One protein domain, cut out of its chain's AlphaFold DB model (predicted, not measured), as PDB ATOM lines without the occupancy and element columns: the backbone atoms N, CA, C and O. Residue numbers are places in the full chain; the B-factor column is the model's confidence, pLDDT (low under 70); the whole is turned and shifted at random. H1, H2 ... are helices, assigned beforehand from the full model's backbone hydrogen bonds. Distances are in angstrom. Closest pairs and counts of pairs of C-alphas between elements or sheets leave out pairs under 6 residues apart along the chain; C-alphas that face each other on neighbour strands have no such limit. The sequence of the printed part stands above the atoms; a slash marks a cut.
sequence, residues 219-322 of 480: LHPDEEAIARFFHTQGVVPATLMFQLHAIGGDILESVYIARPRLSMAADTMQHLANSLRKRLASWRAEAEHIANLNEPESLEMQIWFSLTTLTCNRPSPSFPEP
ATOM      1  N   LEU A 219      24.736  19.188 -31.869       84.69
ATOM      2  CA  LEU A 219      23.351  18.727 -31.772       84.69
ATOM      3  C   LEU A 219      23.171  17.291 -32.290       84.69
ATOM      4  O   LEU A 219      23.827  16.876 -33.249       84.69
ATOM      5  N   HIS A 220      22.241  16.547 -31.684       87.44
ATOM      6  CA  HIS A 220      21.788  15.266 -32.234       87.44
ATOM      7  C   HIS A 220      21.062  15.497 -33.578       87.44
ATOM      8  O   HIS A 220      20.452  16.555 -33.743       87.44
ATOM      9  N   PRO A 221      21.036  14.537 -34.524       87.31
ATOM     10  CA  PRO A 221      20.370  14.722 -35.822       87.31
ATOM     11  C   PRO A 221      18.919  15.236 -35.757       87.31
ATOM     12  O   PRO A 221      18.500  16.026 -36.602       87.31
ATOM     13  N   ASP A 222      18.155  14.840 -34.734       87.75
ATOM     14  CA  ASP A 222      16.779  15.324 -34.533       87.75
ATOM     15  C   ASP A 222      16.729  16.805 -34.113       87.75
ATOM     16  O   ASP A 222      15.833  17.548 -34.511       87.75
ATOM     17  N   GLU A 223      17.705  17.249 -33.320       85.75
ATOM     18  CA  GLU A 223      17.843  18.636 -32.865       85.75
ATOM     19  C   GLU A 223      18.405  19.524 -33.981       85.75
ATOM     20  O   GLU A 223      17.945  20.652 -34.170       85.75
ATOM     21  N   GLU A 224      19.346  19.003 -34.774       86.38
ATOM     22  CA  GLU A 224      19.872  19.656 -35.975       86.38
ATOM     23  C   GLU A 224      18.751  19.965 -36.976       86.38
ATOM     24  O   GLU A 224      18.707  21.065 -37.530       86.38
ATOM     25  N   ALA A 225      17.805  19.043 -37.173       85.44
ATOM     26  CA  ALA A 225      16.681  19.254 -38.082       85.44
ATOM     27  C   ALA A 225      15.807  20.461 -37.688       85.44
ATOM     28  O   ALA A 225      15.227  21.115 -38.558       85.44
ATOM     29  N   ILE A 226      15.726  20.776 -36.391       85.00
ATOM     30  CA  ILE A 226      14.947  21.902 -35.859       85.00
ATOM     31  C   ILE A 226      15.785  23.187 -35.832       85.00
ATOM     32  O   ILE A 226      15.274  24.261 -36.146       85.00
ATOM     33  N   ALA A 227      17.062  23.086 -35.463       85.12
ATOM     34  CA  ALA A 227      17.949  24.217 -35.198       85.12
ATOM     35  C   ALA A 227      19.152  24.267 -36.158       85.12
ATOM     36  O   ALA A 227      20.267  24.608 -35.758       85.12
ATOM     37  N   ARG A 228      18.927  23.966 -37.443       87.94
ATOM     38  CA  ARG A 228      19.974  23.874 -38.480       87.94
ATOM     39  C   ARG A 228      20.869  25.108 -38.551       87.94
ATOM     40  O   ARG A 228      22.084  24.987 -38.718       87.94
ATOM     41  N   PHE A 229      20.272  26.292 -38.418       87.88
ATOM     42  CA  PHE A 229      20.999  27.558 -38.419       87.88
ATOM     43  C   PHE A 229      22.038  27.608 -37.291       87.88
ATOM     44  O   PHE A 229      23.216  27.853 -37.546       87.88
ATOM     45  N   PHE A 230      21.631  27.290 -36.060       87.44
ATOM     46  CA  PHE A 230      22.520  27.292 -34.897       87.44
ATOM     47  C   PHE A 230      23.500  26.121 -34.894       87.44
ATOM     48  O   PHE A 230      24.625  26.289 -34.440       87.44
ATOM     49  N   HIS A 231      23.131  24.967 -35.456       87.19
ATOM     50  CA  HIS A 231      24.074  23.868 -35.656       87.19
ATOM     51  C   HIS A 231      25.228  24.278 -36.583       87.19
ATOM     52  O   HIS A 231      26.395  24.045 -36.280       87.19
ATOM     53  N   THR A 232      24.901  24.942 -37.696       87.75
ATOM     54  CA  THR A 232      25.888  25.348 -38.707       87.75
ATOM     55  C   THR A 232      26.758  26.506 -38.222       87.75
ATOM     56  O   THR A 232      27.969  26.501 -38.429       87.75
ATOM     57  N   GLN A 233      26.142  27.512 -37.595       88.81
ATOM     58  CA  GLN A 233      26.819  28.758 -37.219       88.81
ATOM     59  C   GLN A 233      27.350  28.756 -35.775       88.81
ATOM     60  O   GLN A 233      28.084  29.665 -35.380       88.81
ATOM     61  N   GLY A 234      26.992  27.753 -34.971       89.31
ATOM     62  CA  GLY A 234      27.375  27.645 -33.567       89.31
ATOM     63  C   GLY A 234      26.953  28.866 -32.750       89.31
ATOM     64  O   GLY A 234      25.834  29.369 -32.858       89.31
ATOM     65  N   VAL A 235      27.880  29.379 -31.937       90.75
ATOM     66  CA  VAL A 235      27.645  30.540 -31.059       90.75
ATOM     67  C   VAL A 235      27.816  31.895 -31.751       90.75
ATOM     68  O   VAL A 235      27.532  32.931 -31.147       90.75
ATOM     69  N   VAL A 236      28.276  31.923 -33.004       91.69
ATOM     70  CA  VAL A 236      28.616  33.173 -33.701       91.69
ATOM     71  C   VAL A 236      27.421  34.135 -33.818       91.69
ATOM     72  O   VAL A 236      27.600  35.314 -33.501       91.69
ATOM     73  N   PRO A 237      26.190  33.688 -34.158       92.50
ATOM     74  CA  PRO A 237      25.024  34.571 -34.185       92.50
ATOM     75  C   PRO A 237      24.756  35.241 -32.831       92.50
ATOM     76  O   PRO A 237      24.463  36.434 -32.778       92.50
ATOM     77  N   ALA A 238      24.917  34.506 -31.725       92.94
ATOM     78  CA  ALA A 238      24.749  35.057 -30.382       92.94
ATOM     79  C   ALA A 238      25.820  36.115 -30.075       92.94
ATOM     80  O   ALA A 238      25.493  37.203 -29.603       92.94
ATOM     81  N   THR A 239      27.084  35.842 -30.411       94.25
ATOM     82  CA  THR A 239      28.189  36.800 -30.251       94.25
ATOM     83  C   THR A 239      27.945  38.088 -31.032       94.25
ATOM     84  O   THR A 239      28.078  39.177 -30.468       94.25
ATOM     85  N   LEU A 240      27.505  37.985 -32.288       95.19
ATOM     86  CA  LEU A 240      27.108  39.147 -33.083       95.19
ATOM     87  C   LEU A 240      25.973  39.919 -32.407       95.19
ATOM     88  O   LEU A 240      26.053  41.141 -32.283       95.19
ATOM     89  N   MET A 241      24.940  39.240 -31.917       95.88
ATOM     90  CA  MET A 241      23.841  39.901 -31.213       95.88
ATOM     91  C   MET A 241      24.312  40.642 -29.953       95.88
ATOM     92  O   MET A 241      23.909  41.785 -29.729       95.88
ATOM     93  N   PHE A 242      25.231  40.072 -29.168       95.75
ATOM     94  CA  PHE A 242      25.813  40.761 -28.010       95.75
ATOM     95  C   PHE A 242      26.610  42.009 -28.404       95.75
ATOM     96  O   PHE A 242      26.504  43.042 -27.736       95.75
ATOM     97  N   GLN A 243      27.365  41.950 -29.502       95.56
ATOM     98  CA  GLN A 243      28.082  43.110 -30.037       95.56
ATOM     99  C   GLN A 243      27.120  44.202 -30.520       95.56
ATOM    100  O   GLN A 243      27.330  45.379 -30.222       95.56
ATOM    101  N   LEU A 244      26.038  43.829 -31.209       97.12
ATOM    102  CA  LEU A 244      25.012  44.771 -31.653       97.12
ATOM    103  C   LEU A 244      24.334  45.457 -30.463       97.12
ATOM    104  O   LEU A 244      24.190  46.679 -30.441       97.12
ATOM    105  N   HIS A 245      23.982  44.691 -29.432       95.62
ATOM    106  CA  HIS A 245      23.424  45.227 -28.193       95.62
ATOM    107  C   HIS A 245      24.413  46.127 -27.438       95.62
ATOM    108  O   HIS A 245      23.996  47.119 -26.838       95.62
ATOM    109  N   ALA A 246      25.719  45.845 -27.508       94.81
ATOM    110  CA  ALA A 246      26.746  46.743 -26.983       94.81
ATOM    111  C   ALA A 246      26.782  48.080 -27.738       94.81
ATOM    112  O   ALA A 246      26.834  49.128 -27.098       94.81
ATOM    113  N   ILE A 247      26.681  48.058 -29.075       96.06
ATOM    114  CA  ILE A 247      26.553  49.278 -29.889       96.06
ATOM    115  C   ILE A 247      25.282  50.051 -29.503       96.06
ATOM    116  O   ILE A 247      25.342  51.267 -29.333       96.06
ATOM    117  N   GLY A 248      24.153  49.361 -29.314       94.88
ATOM    118  CA  GLY A 248      22.903  49.961 -28.834       94.88
ATOM    119  C   GLY A 248      23.058  50.669 -27.485       94.88
ATOM    120  O   GLY A 248      22.597  51.798 -27.324       94.88
ATOM    121  N   GLY A 249      23.761  50.045 -26.534       93.19
ATOM    122  CA  GLY A 249      24.095  50.667 -25.251       93.19
ATOM    123  C   GLY A 249      24.955  51.924 -25.417       93.19
ATOM    124  O   GLY A 249      24.637  52.969 -24.850       93.19
ATOM    125  N   ASP A 250      25.985  51.866 -26.263       93.00
ATOM    126  CA  ASP A 250      26.840  53.026 -26.534       93.00
ATOM    127  C   ASP A 250      26.063  54.165 -27.222       93.00
ATOM    128  O   ASP A 250      26.329  55.335 -26.945       93.00
ATOM    129  N   ILE A 251      25.081  53.863 -28.085       92.44
ATOM    130  CA  ILE A 251      24.156  54.858 -28.663       92.44
ATOM    131  C   ILE A 251      23.351  55.538 -27.551       92.44
ATOM    132  O   ILE A 251      23.249  56.766 -27.526       92.44
ATOM    133  N   LEU A 252      22.810  54.769 -26.607       89.44
ATOM    134  CA  LEU A 252      22.034  55.306 -25.490       89.44
ATOM    135  C   LEU A 252      22.878  56.239 -24.603       89.44
ATOM    136  O   LEU A 252      22.447  57.347 -24.287       89.44
ATOM    137  N   GLU A 253      24.116  55.844 -24.289       87.31
ATOM    138  CA  GLU A 253      25.078  56.639 -23.508       87.31
ATOM    139  C   GLU A 253      25.761  57.773 -24.302       87.31
ATOM    140  O   GLU A 253      26.574  58.522 -23.759       87.31
ATOM    141  N   SER A 254      25.452  57.954 -25.585       87.12
ATOM    142  CA  SER A 254      26.061  59.014 -26.401       87.12
ATOM    143  C   SER A 254      25.042  59.985 -26.974       87.12
ATOM    144  O   SER A 254      25.161  61.189 -26.724       87.12
ATOM    145  N   VAL A 255      24.060  59.458 -27.707       85.56
ATOM    146  CA  VAL A 255      23.053  60.183 -28.493       85.56
ATOM    147  C   VAL A 255      21.856  60.605 -27.637       85.56
ATOM    148  O   VAL A 255      21.299  61.684 -27.848       85.56
ATOM    149  N   TYR A 256      21.488  59.802 -26.635       83.31
ATOM    150  CA  TYR A 256      20.290  60.016 -25.808       83.31
ATOM    151  C   TYR A 256      20.587  60.504 -24.384       83.31
ATOM    152  O   TYR A 256      19.661  60.693 -23.597       83.31
ATOM    153  N   ILE A 257      21.853  60.762 -24.036       76.44
ATOM    154  CA  ILE A 257      22.182  61.385 -22.748       76.44
ATOM    155  C   ILE A 257      21.637  62.815 -22.700       76.44
ATOM    156  O   ILE A 257      21.941  63.640 -23.560       76.44
ATOM    157  N   ALA A 258      20.915  63.134 -21.624       65.56
ATOM    158  CA  ALA A 258      20.552  64.502 -21.282       65.56
ATOM    159  C   ALA A 258      21.820  65.307 -20.949       65.56
ATOM    160  O   ALA A 258      22.444  65.110 -19.904       65.56
ATOM    161  N   ARG A 259      22.225  66.213 -21.846       66.31
ATOM    162  CA  ARG A 259      23.381  67.097 -21.639       66.31
ATOM    163  C   ARG A 259      22.919  68.518 -21.302       66.31
ATOM    164  O   ARG A 259      22.039  69.047 -21.981       66.31
ATOM    165  N   PRO A 260      23.547  69.196 -20.323       59.44
ATOM    166  CA  PRO A 260      23.455  70.648 -20.218       59.44
ATOM    167  C   PRO A 260      23.974  71.280 -21.519       59.44
ATOM    168  O   PRO A 260      24.991  70.824 -22.048       59.44
ATOM    169  N   ARG A 261      23.321  72.346 -22.012       52.22
ATOM    170  CA  ARG A 261      23.560  73.006 -23.323       52.22
ATOM    171  C   ARG A 261      25.020  73.414 -23.640       52.22
ATOM    172  O   ARG A 261      25.289  73.841 -24.753       52.22
ATOM    173  N   LEU A 262      25.956  73.293 -22.697       49.56
ATOM    174  CA  LEU A 262      27.358  73.723 -22.802       49.56
ATOM    175  C   LEU A 262      28.385  72.571 -22.692       49.56
ATOM    176  O   LEU A 262      29.579  72.832 -22.598       49.56
ATOM    177  N   SER A 263      27.958  71.302 -22.645       58.34
ATOM    178  CA  SER A 263      28.821  70.216 -22.140       58.34
ATOM    179  C   SER A 263      29.769  69.552 -23.154       58.34
ATOM    180  O   SER A 263      30.693  68.872 -22.715       58.34
ATOM    181  N   MET A 264      29.562  69.682 -24.468       63.00
ATOM    182  CA  MET A 264      30.402  69.052 -25.505       63.00
ATOM    183  C   MET A 264      30.392  69.886 -26.788       63.00
ATOM    184  O   MET A 264      29.341  70.382 -27.186       63.00
ATOM    185  N   ALA A 265      31.539  69.989 -27.466       70.94
ATOM    186  CA  ALA A 265      31.600  70.573 -28.804       70.94
ATOM    187  C   ALA A 265      30.805  69.708 -29.803       70.94
ATOM    188  O   ALA A 265      30.896  68.476 -29.767       70.94
ATOM    189  N   ALA A 266      30.049  70.353 -30.698       74.56
ATOM    190  CA  ALA A 266      29.235  69.687 -31.719       74.56
ATOM    191  C   ALA A 266      30.050  68.689 -32.560       74.56
ATOM    192  O   ALA A 266      29.601  67.568 -32.802       74.56
ATOM    193  N   ASP A 267      31.293  69.047 -32.889       79.75
ATOM    194  CA  ASP A 267      32.212  68.204 -33.657       79.75
ATOM    195  C   ASP A 267      32.477  66.863 -32.971       79.75
ATOM    196  O   ASP A 267      32.457  65.807 -33.603       79.75
ATOM    197  N   THR A 268      32.676  66.865 -31.652       82.38
ATOM    198  CA  THR A 268      32.947  65.629 -30.916       82.38
ATOM    199  C   THR A 268      31.722  64.718 -30.868       82.38
ATOM    200  O   THR A 268      31.867  63.497 -30.947       82.38
ATOM    201  N   MET A 269      30.516  65.287 -30.790       79.94
ATOM    202  CA  MET A 269      29.271  64.510 -30.855       79.94
ATOM    203  C   MET A 269      29.090  63.877 -32.235       79.94
ATOM    204  O   MET A 269      28.777  62.689 -32.330       79.94
ATOM    205  N   GLN A 270      29.369  64.627 -33.304       84.44
ATOM    206  CA  GLN A 270      29.313  64.102 -34.665       84.44
ATOM    207  C   GLN A 270      30.353  62.995 -34.892       84.44
ATOM    208  O   GLN A 270      30.040  61.965 -35.491       84.44
ATOM    209  N   HIS A 271      31.576  63.162 -34.383       88.06
ATOM    210  CA  HIS A 271      32.611  62.128 -34.444       88.06
ATOM    211  C   HIS A 271      32.188  60.839 -33.734       88.06
ATOM    212  O   HIS A 271      32.407  59.750 -34.269       88.06
ATOM    213  N   LEU A 272      31.551  60.952 -32.565       86.88
ATOM    214  CA  LEU A 272      31.042  59.805 -31.818       86.88
ATOM    215  C   LEU A 272      29.919  59.090 -32.582       86.88
ATOM    216  O   LEU A 272      29.991  57.877 -32.771       86.88
ATOM    217  N   ALA A 273      28.947  59.834 -33.114       87.62
ATOM    218  CA  ALA A 273      27.876  59.274 -33.940       87.62
ATOM    219  C   ALA A 273      28.425  58.569 -35.195       87.62
ATOM    220  O   ALA A 273      28.029  57.450 -35.516       87.62
ATOM    221  N   ASN A 274      29.406  59.169 -35.872       91.38
ATOM    222  CA  ASN A 274      30.057  58.562 -37.034       91.38
ATOM    223  C   ASN A 274      30.849  57.295 -36.670       91.38
ATOM    224  O   ASN A 274      30.892  56.351 -37.459       91.38
ATOM    225  N   SER A 275      31.461  57.240 -35.483       95.00
ATOM    226  CA  SER A 275      32.112  56.025 -34.978       95.00
ATOM    227  C   SER A 275      31.105  54.887 -34.769       95.00
ATOM    228  O   SER A 275      31.352  53.759 -35.200       95.00
ATOM    229  N   LEU A 276      29.934  55.188 -34.197       94.94
ATOM    230  CA  LEU A 276      28.853  54.214 -34.003       94.94
ATOM    231  C   LEU A 276      28.302  53.700 -35.339       94.94
ATOM    232  O   LEU A 276      28.182  52.490 -35.520       94.94
ATOM    233  N   ARG A 277      28.073  54.590 -36.313       94.81
ATOM    234  CA  ARG A 277      27.669  54.212 -37.683       94.81
ATOM    235  C   ARG A 277      28.677  53.275 -38.350       94.81
ATOM    236  O   ARG A 277      28.282  52.284 -38.955       94.81
ATOM    237  N   LYS A 278      29.981  53.538 -38.201       96.06
ATOM    238  CA  LYS A 278      31.037  52.651 -38.724       96.06
ATOM    239  C   LYS A 278      31.011  51.269 -38.073       96.06
ATOM    240  O   LYS A 278      31.167  50.271 -38.767       96.06
ATOM    241  N   ARG A 279      30.790  51.201 -36.757       97.12
ATOM    242  CA  ARG A 279      30.655  49.925 -36.035       97.12
ATOM    243  C   ARG A 279      29.420  49.145 -36.482       97.12
ATOM    244  O   ARG A 279      29.530  47.942 -36.681       97.12
ATOM    245  N   LEU A 280      28.289  49.820 -36.710       96.94
ATOM    246  CA  LEU A 280      27.092  49.205 -37.296       96.94
ATOM    247  C   LEU A 280      27.367  48.644 -38.697       96.94
ATOM    248  O   LEU A 280      26.998  47.508 -38.979       96.94
ATOM    249  N   ALA A 281      28.055  49.398 -39.556       95.38
ATOM    250  CA  ALA A 281      28.424  48.927 -40.890       95.38
ATOM    251  C   ALA A 281      29.357  47.702 -40.839       95.38
ATOM    252  O   ALA A 281      29.152  46.747 -41.584       95.38
ATOM    253  N   SER A 282      30.340  47.703 -39.931       96.25
ATOM    254  CA  SER A 282      31.226  46.552 -39.706       96.25
ATOM    255  C   SER A 282      30.449  45.326 -39.238       96.25
ATOM    256  O   SER A 282      30.650  44.241 -39.769       96.25
ATOM    257  N   TRP A 283      29.541  45.508 -38.276       96.50
ATOM    258  CA  TRP A 283      28.685  44.434 -37.784       96.50
ATOM    259  C   TRP A 283      27.833  43.843 -38.909       96.50
ATOM    260  O   TRP A 283      27.736  42.627 -39.037       96.50
ATOM    261  N   ARG A 284      27.250  44.696 -39.763       94.62
ATOM    262  CA  ARG A 284      26.423  44.254 -40.892       94.62
ATOM    263  C   ARG A 284      27.217  43.395 -41.871       94.62
ATOM    264  O   ARG A 284      26.728  42.345 -42.268       94.62
ATOM    265  N   ALA A 285      28.429  43.824 -42.223       93.44
ATOM    266  CA  ALA A 285      29.297  43.075 -43.127       93.44
ATOM    267  C   ALA A 285      29.656  41.685 -42.570       93.44
ATOM    268  O   ALA A 285      29.724  40.716 -43.322       93.44
ATOM    269  N   GLU A 286      29.856  41.577 -41.255       92.25
ATOM    270  CA  GLU A 286      30.116  40.299 -40.589       92.25
ATOM    271  C   GLU A 286      28.857  39.419 -40.536       92.25
ATOM    272  O   GLU A 286      28.907  38.245 -40.894       92.25
ATOM    273  N   ALA A 287      27.704  39.994 -40.184       91.88
ATOM    274  CA  ALA A 287      26.431  39.277 -40.145       91.88
ATOM    275  C   ALA A 287      26.031  38.717 -41.521       91.88
ATOM    276  O   ALA A 287      25.610  37.565 -41.604       91.88
ATOM    277  N   GLU A 288      26.219  39.480 -42.601       89.75
ATOM    278  CA  GLU A 288      25.942  39.046 -43.981       89.75
ATOM    279  C   GLU A 288      26.824  37.866 -44.435       89.75
ATOM    280  O   GLU A 288      26.437  37.131 -45.341       89.75
ATOM    281  N   HIS A 289      27.981  37.640 -43.803       86.44
ATOM    282  CA  HIS A 289      28.834  36.483 -44.100       86.44
ATOM    283  C   HIS A 289      28.287  35.168 -43.518       86.44
ATOM    284  O   HIS A 289      28.528  34.094 -44.065       86.44
ATOM    285  N   ILE A 290      27.563  35.257 -42.403       81.56
ATOM    286  CA  ILE A 290      27.111  34.118 -41.586       81.56
ATOM    287  C   ILE A 290      25.646  33.790 -41.883       81.56
ATOM    288  O   ILE A 290      25.244  32.627 -41.960       81.56
ATOM    289  N   ALA A 291      24.831  34.824 -42.051       71.38
ATOM    290  CA  ALA A 291      23.410  34.713 -42.291       71.38
ATOM    291  C   ALA A 291      23.130  34.568 -43.793       71.38
ATOM    292  O   ALA A 291      23.147  35.543 -44.541       71.38
ATOM    293  N   ASN A 292      22.773  33.359 -44.241       68.25
ATOM    294  CA  ASN A 292      22.036  33.236 -45.501       68.25
ATOM    295  C   ASN A 292      20.745  34.065 -45.380       68.25
ATOM    296  O   ASN A 292      19.995  33.903 -44.415       68.25
ATOM    297  N   LEU A 293      20.470  34.925 -46.367       61.22
ATOM    298  CA  LEU A 293      19.392  35.933 -46.337       61.22
ATOM    299  C   LEU A 293      17.962  35.368 -46.198       61.22
ATOM    300  O   LEU A 293      17.017  36.138 -46.055       61.22
ATOM    301  N   ASN A 294      17.788  34.044 -46.221       72.38
ATOM    302  CA  ASN A 294      16.479  33.399 -46.269       72.38
ATOM    303  C   ASN A 294      16.101  32.609 -45.009       72.38
ATOM    304  O   ASN A 294      15.002  32.063 -44.995       72.38
ATOM    305  N   GLU A 295      16.936  32.522 -43.971       86.50
ATOM    306  CA  GLU A 295      16.550  31.844 -42.717       86.50
ATOM    307  C   GLU A 295      15.799  32.806 -41.766       86.50
ATOM    308  O   GLU A 295      16.106  34.003 -41.749       86.50
ATOM    309  N   PRO A 296      14.810  32.341 -40.974       89.56
ATOM    310  CA  PRO A 296      14.083  33.188 -40.019       89.56
ATOM    311  C   PRO A 296      14.994  33.908 -39.016       89.56
ATOM    312  O   PRO A 296      14.790  35.084 -38.729       89.56
ATOM    313  N   GLU A 297      16.028  33.229 -38.524       90.25
ATOM    314  CA  GLU A 297      16.993  33.763 -37.562       90.25
ATOM    315  C   GLU A 297      17.804  34.920 -38.169       90.25
ATOM    316  O   GLU A 297      18.039  35.937 -37.514       90.25
ATOM    317  N   SER A 298      18.158  34.817 -39.454       91.25
ATOM    318  CA  SER A 298      18.802  35.892 -40.215       91.25
ATOM    319  C   SER A 298      17.914  37.136 -40.309       91.25
ATOM    320  O   SER A 298      18.402  38.259 -40.159       91.25
ATOM    321  N   LEU A 299      16.607  36.947 -40.534       92.56
ATOM    322  CA  LEU A 299      15.634  38.043 -40.578       92.56
ATOM    323  C   LEU A 299      15.513  38.726 -39.213       92.56
ATOM    324  O   LEU A 299      15.471  39.954 -39.150       92.56
ATOM    325  N   GLU A 300      15.512  37.965 -38.117       92.31
ATOM    326  CA  GLU A 300      15.512  38.533 -36.765       92.31
ATOM    327  C   GLU A 300      16.768  39.367 -36.493       92.31
ATOM    328  O   GLU A 300      16.662  40.509 -36.038       92.31
ATOM    329  N   MET A 301      17.957  38.854 -36.823       93.94
ATOM    330  CA  MET A 301      19.211  39.612 -36.697       93.94
ATOM    331  C   MET A 301      19.171  40.909 -37.517       93.94
ATOM    332  O   MET A 301      19.594  41.969 -37.046       93.94
ATOM    333  N   GLN A 302      18.614  40.851 -38.727       93.81
ATOM    334  CA  GLN A 302      18.441  42.009 -39.598       93.81
ATOM    335  C   GLN A 302      17.469  43.043 -39.014       93.81
ATOM    336  O   GLN A 302      17.745  44.242 -39.071       93.81
ATOM    337  N   ILE A 303      16.371  42.603 -38.397       95.44
ATOM    338  CA  ILE A 303      15.433  43.480 -37.683       95.44
ATOM    339  C   ILE A 303      16.151  44.212 -36.548       95.44
ATOM    340  O   ILE A 303      16.055  45.435 -36.444       95.44
ATOM    341  N   TRP A 304      16.913  43.491 -35.724       95.25
ATOM    342  CA  TRP A 304      17.664  44.093 -34.622       95.25
ATOM    343  C   TRP A 304      18.690  45.119 -35.101       95.25
ATOM    344  O   TRP A 304      18.843  46.187 -34.493       95.25
ATOM    345  N   PHE A 305      19.370  44.828 -36.207       96.62
ATOM    346  CA  PHE A 305      20.288  45.764 -36.843       96.62
ATOM    347  C   PHE A 305      19.573  47.031 -37.306       96.62
ATOM    348  O   PHE A 305      20.022  48.145 -37.008       96.62
ATOM    349  N   SER A 306      18.445  46.868 -37.995       97.19
ATOM    350  CA  SER A 306      17.628  47.982 -38.458       97.19
ATOM    351  C   SER A 306      17.169  48.841 -37.286       97.19
ATOM    352  O   SER A 306      17.420  50.039 -37.292       97.19
ATOM    353  N   LEU A 307      16.615  48.249 -36.226       95.75
ATOM    354  CA  LEU A 307      16.184  48.971 -35.022       95.75
ATOM    355  C   LEU A 307      17.317  49.758 -34.349       95.75
ATOM    356  O   LEU A 307      17.131  50.905 -33.928       95.75
ATOM    357  N   THR A 308      18.513  49.174 -34.284       96.38
ATOM    358  CA  THR A 308      19.696  49.853 -33.733       96.38
ATOM    359  C   THR A 308      20.129  51.017 -34.633       96.38
ATOM    360  O   THR A 308      20.456  52.101 -34.145       96.38
ATOM    361  N   THR A 309      20.046  50.836 -35.953       96.75
ATOM    362  CA  THR A 309      20.319  51.877 -36.956       96.75
ATOM    363  C   THR A 309      19.314  53.026 -36.874       96.75
ATOM    364  O   THR A 309      19.728  54.186 -36.901       96.75
ATOM    365  N   LEU A 310      18.021  52.728 -36.701       94.69
ATOM    366  CA  LEU A 310      16.980  53.733 -36.465       94.69
ATOM    367  C   LEU A 310      17.289  54.536 -35.208       94.69
ATOM    368  O   LEU A 310      17.305  55.761 -35.243       94.69
ATOM    369  N   THR A 311      17.603  53.852 -34.108       92.00
ATOM    370  CA  THR A 311      17.910  54.506 -32.830       92.00
ATOM    371  C   THR A 311      19.112  55.446 -32.954       92.00
ATOM    372  O   THR A 311      19.087  56.534 -32.387       92.00
ATOM    373  N   CYS A 312      20.128  55.086 -33.742       92.81
ATOM    374  CA  CYS A 312      21.310  55.919 -33.977       92.81
ATOM    375  C   CYS A 312      21.043  57.180 -34.823       92.81
ATOM    376  O   CYS A 312      21.788  58.154 -34.699       92.81
ATOM    377  N   ASN A 313      20.057  57.151 -35.725       92.50
ATOM    378  CA  ASN A 313      19.918  58.147 -36.797       92.50
ATOM    379  C   ASN A 313      18.610  58.945 -36.775       92.50
ATOM    380  O   ASN A 313      18.530  59.984 -37.431       92.50
ATOM    381  N   ARG A 314      17.586  58.480 -36.056       89.06
ATOM    382  CA  ARG A 314      16.313  59.196 -35.919       89.06
ATOM    383  C   ARG A 314      16.489  60.481 -35.091       89.06
ATOM    384  O   ARG A 314      17.484  60.595 -34.365       89.06
ATOM    385  N   PRO A 315      15.525  61.419 -35.153       86.44
ATOM    386  CA  PRO A 315      15.502  62.581 -34.270       86.44
ATOM    387  C   PRO A 315      15.744  62.186 -32.810       86.44
ATOM    388  O   PRO A 315      15.136  61.248 -32.290       86.44
ATOM    389  N   SER A 316      16.684  62.867 -32.164       85.25
ATOM    390  CA  SER A 316      17.163  62.522 -30.823       85.25
ATOM    391  C   SER A 316      17.557  63.775 -30.040       85.25
ATOM    392  O   SER A 316      17.768  64.825 -30.644       85.25
ATOM    393  N   PRO A 317      17.722  63.705 -28.707       81.69
ATOM    394  CA  PRO A 317      18.111  64.872 -27.914       81.69
ATOM    395  C   PRO A 317      19.427  65.526 -28.363       81.69
ATOM    396  O   PRO A 317      19.551  66.747 -28.317       81.69
ATOM    397  N   SER A 318      20.405  64.725 -28.808       80.62
ATOM    398  CA  SER A 318      21.687  65.246 -29.313       80.62
ATOM    399  C   SER A 318      21.622  65.688 -30.777       80.62
ATOM    400  O   SER A 318      22.425  66.522 -31.189       80.62
ATOM    401  N   PHE A 319      20.677  65.149 -31.555       82.69
ATOM    402  CA  PHE A 319      20.453  65.499 -32.959       82.69
ATOM    403  C   PHE A 319      18.947  65.672 -33.225       82.69
ATOM    404  O   PHE A 319      18.323  64.756 -33.771       82.69
ATOM    405  N   PRO A 320      18.340  66.804 -32.814       81.00
ATOM    406  CA  PRO A 320      16.910  67.039 -33.029       81.00
ATOM    407  C   PRO A 320      16.563  67.096 -34.518       81.00
ATOM    408  O   PRO A 320      15.553  66.547 -34.943       81.00
ATOM    409  N   GLU A 321      17.458  67.684 -35.313       82.81
ATOM    410  CA  GLU A 321      17.372  67.749 -36.769       82.81
ATOM    411  C   GLU A 321      18.462  66.851 -37.385       82.81
ATOM    412  O   GLU A 321      19.629  67.251 -37.467       82.81
ATOM    413  N   PRO A 322      18.137  65.603 -37.769       86.44
ATOM    414  CA  PRO A 322      19.103  64.692 -38.374       86.44
ATOM    415  C   PRO A 322      19.537  65.159 -39.773       86.44
ATOM    416  O   PRO A 322      18.764  65.760 -40.517       86.44
TER     417      PRO A 322
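This is residues 219 to 322 of the 480 residues of the protein "Putative transcriptional regulatory protein" of Lasiodiplodia theobromae (UniProt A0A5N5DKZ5). Three long helices, H3, H4 and H5, lie side by side in an up-and-down bundle, and two short helices, H2 and then H1, make a small extension beyond one end, lengthening the rod. The printed part has 104 residues with five named helices, H1 to H5 in chain order, and no named strand; its class is all helix. It is loose, with a radius of gyration of the C-alphas of 17.2 A, and spans 61 by 19 by 17 A.

H1, residues 221 to 226, is close to but not clearly touching H2, residues 228 to 233; C-alphas 224 and 231 are closest, 6.0 A apart, and the lines are about perpendicular at 83 degrees. H3, residues 236 to 255, and H4, residues 266 to 290, form a hairpin; they touch, closest at C-alphas 247 and 276, 6.8 A, at a shallow tilt of 13 degrees, opposite ways. H5, residues 296 to 313, touches H3, closest at C-alphas 248 and 308, 5.9 A, at a shallow tilt of 15 degrees, the same way. H4 and H5 form a second hairpin, touching through residues 273 to 284 and 305 to 312 alone; C-alphas 280 and 309 are closest, 7.3 A. H1 is apart from H3, H4 and H5. Every O i to N i+4 pair is within hydrogen-bond range in H2, H3 and H5, against 1 of 2 in H1 and 19 of 21 in H4.

H1 begins at C-alpha 221 (20.370, 14.722, -35.822) and is 9.0 A long; H2 is 8.5 A. H3 measures 28.1 A, H4 37.0 A and H5 25.8 A, ending at C-alpha 313 (19.918, 58.147, -36.797).

The C-alphas of Pro 221 and Leu 262, the two farthest apart, are 60.8 A apart. The printed part has no cut and no long link. Mean pLDDT of the printed part is 86.9; residues 258 to 264 and 292 to 293 are under 70.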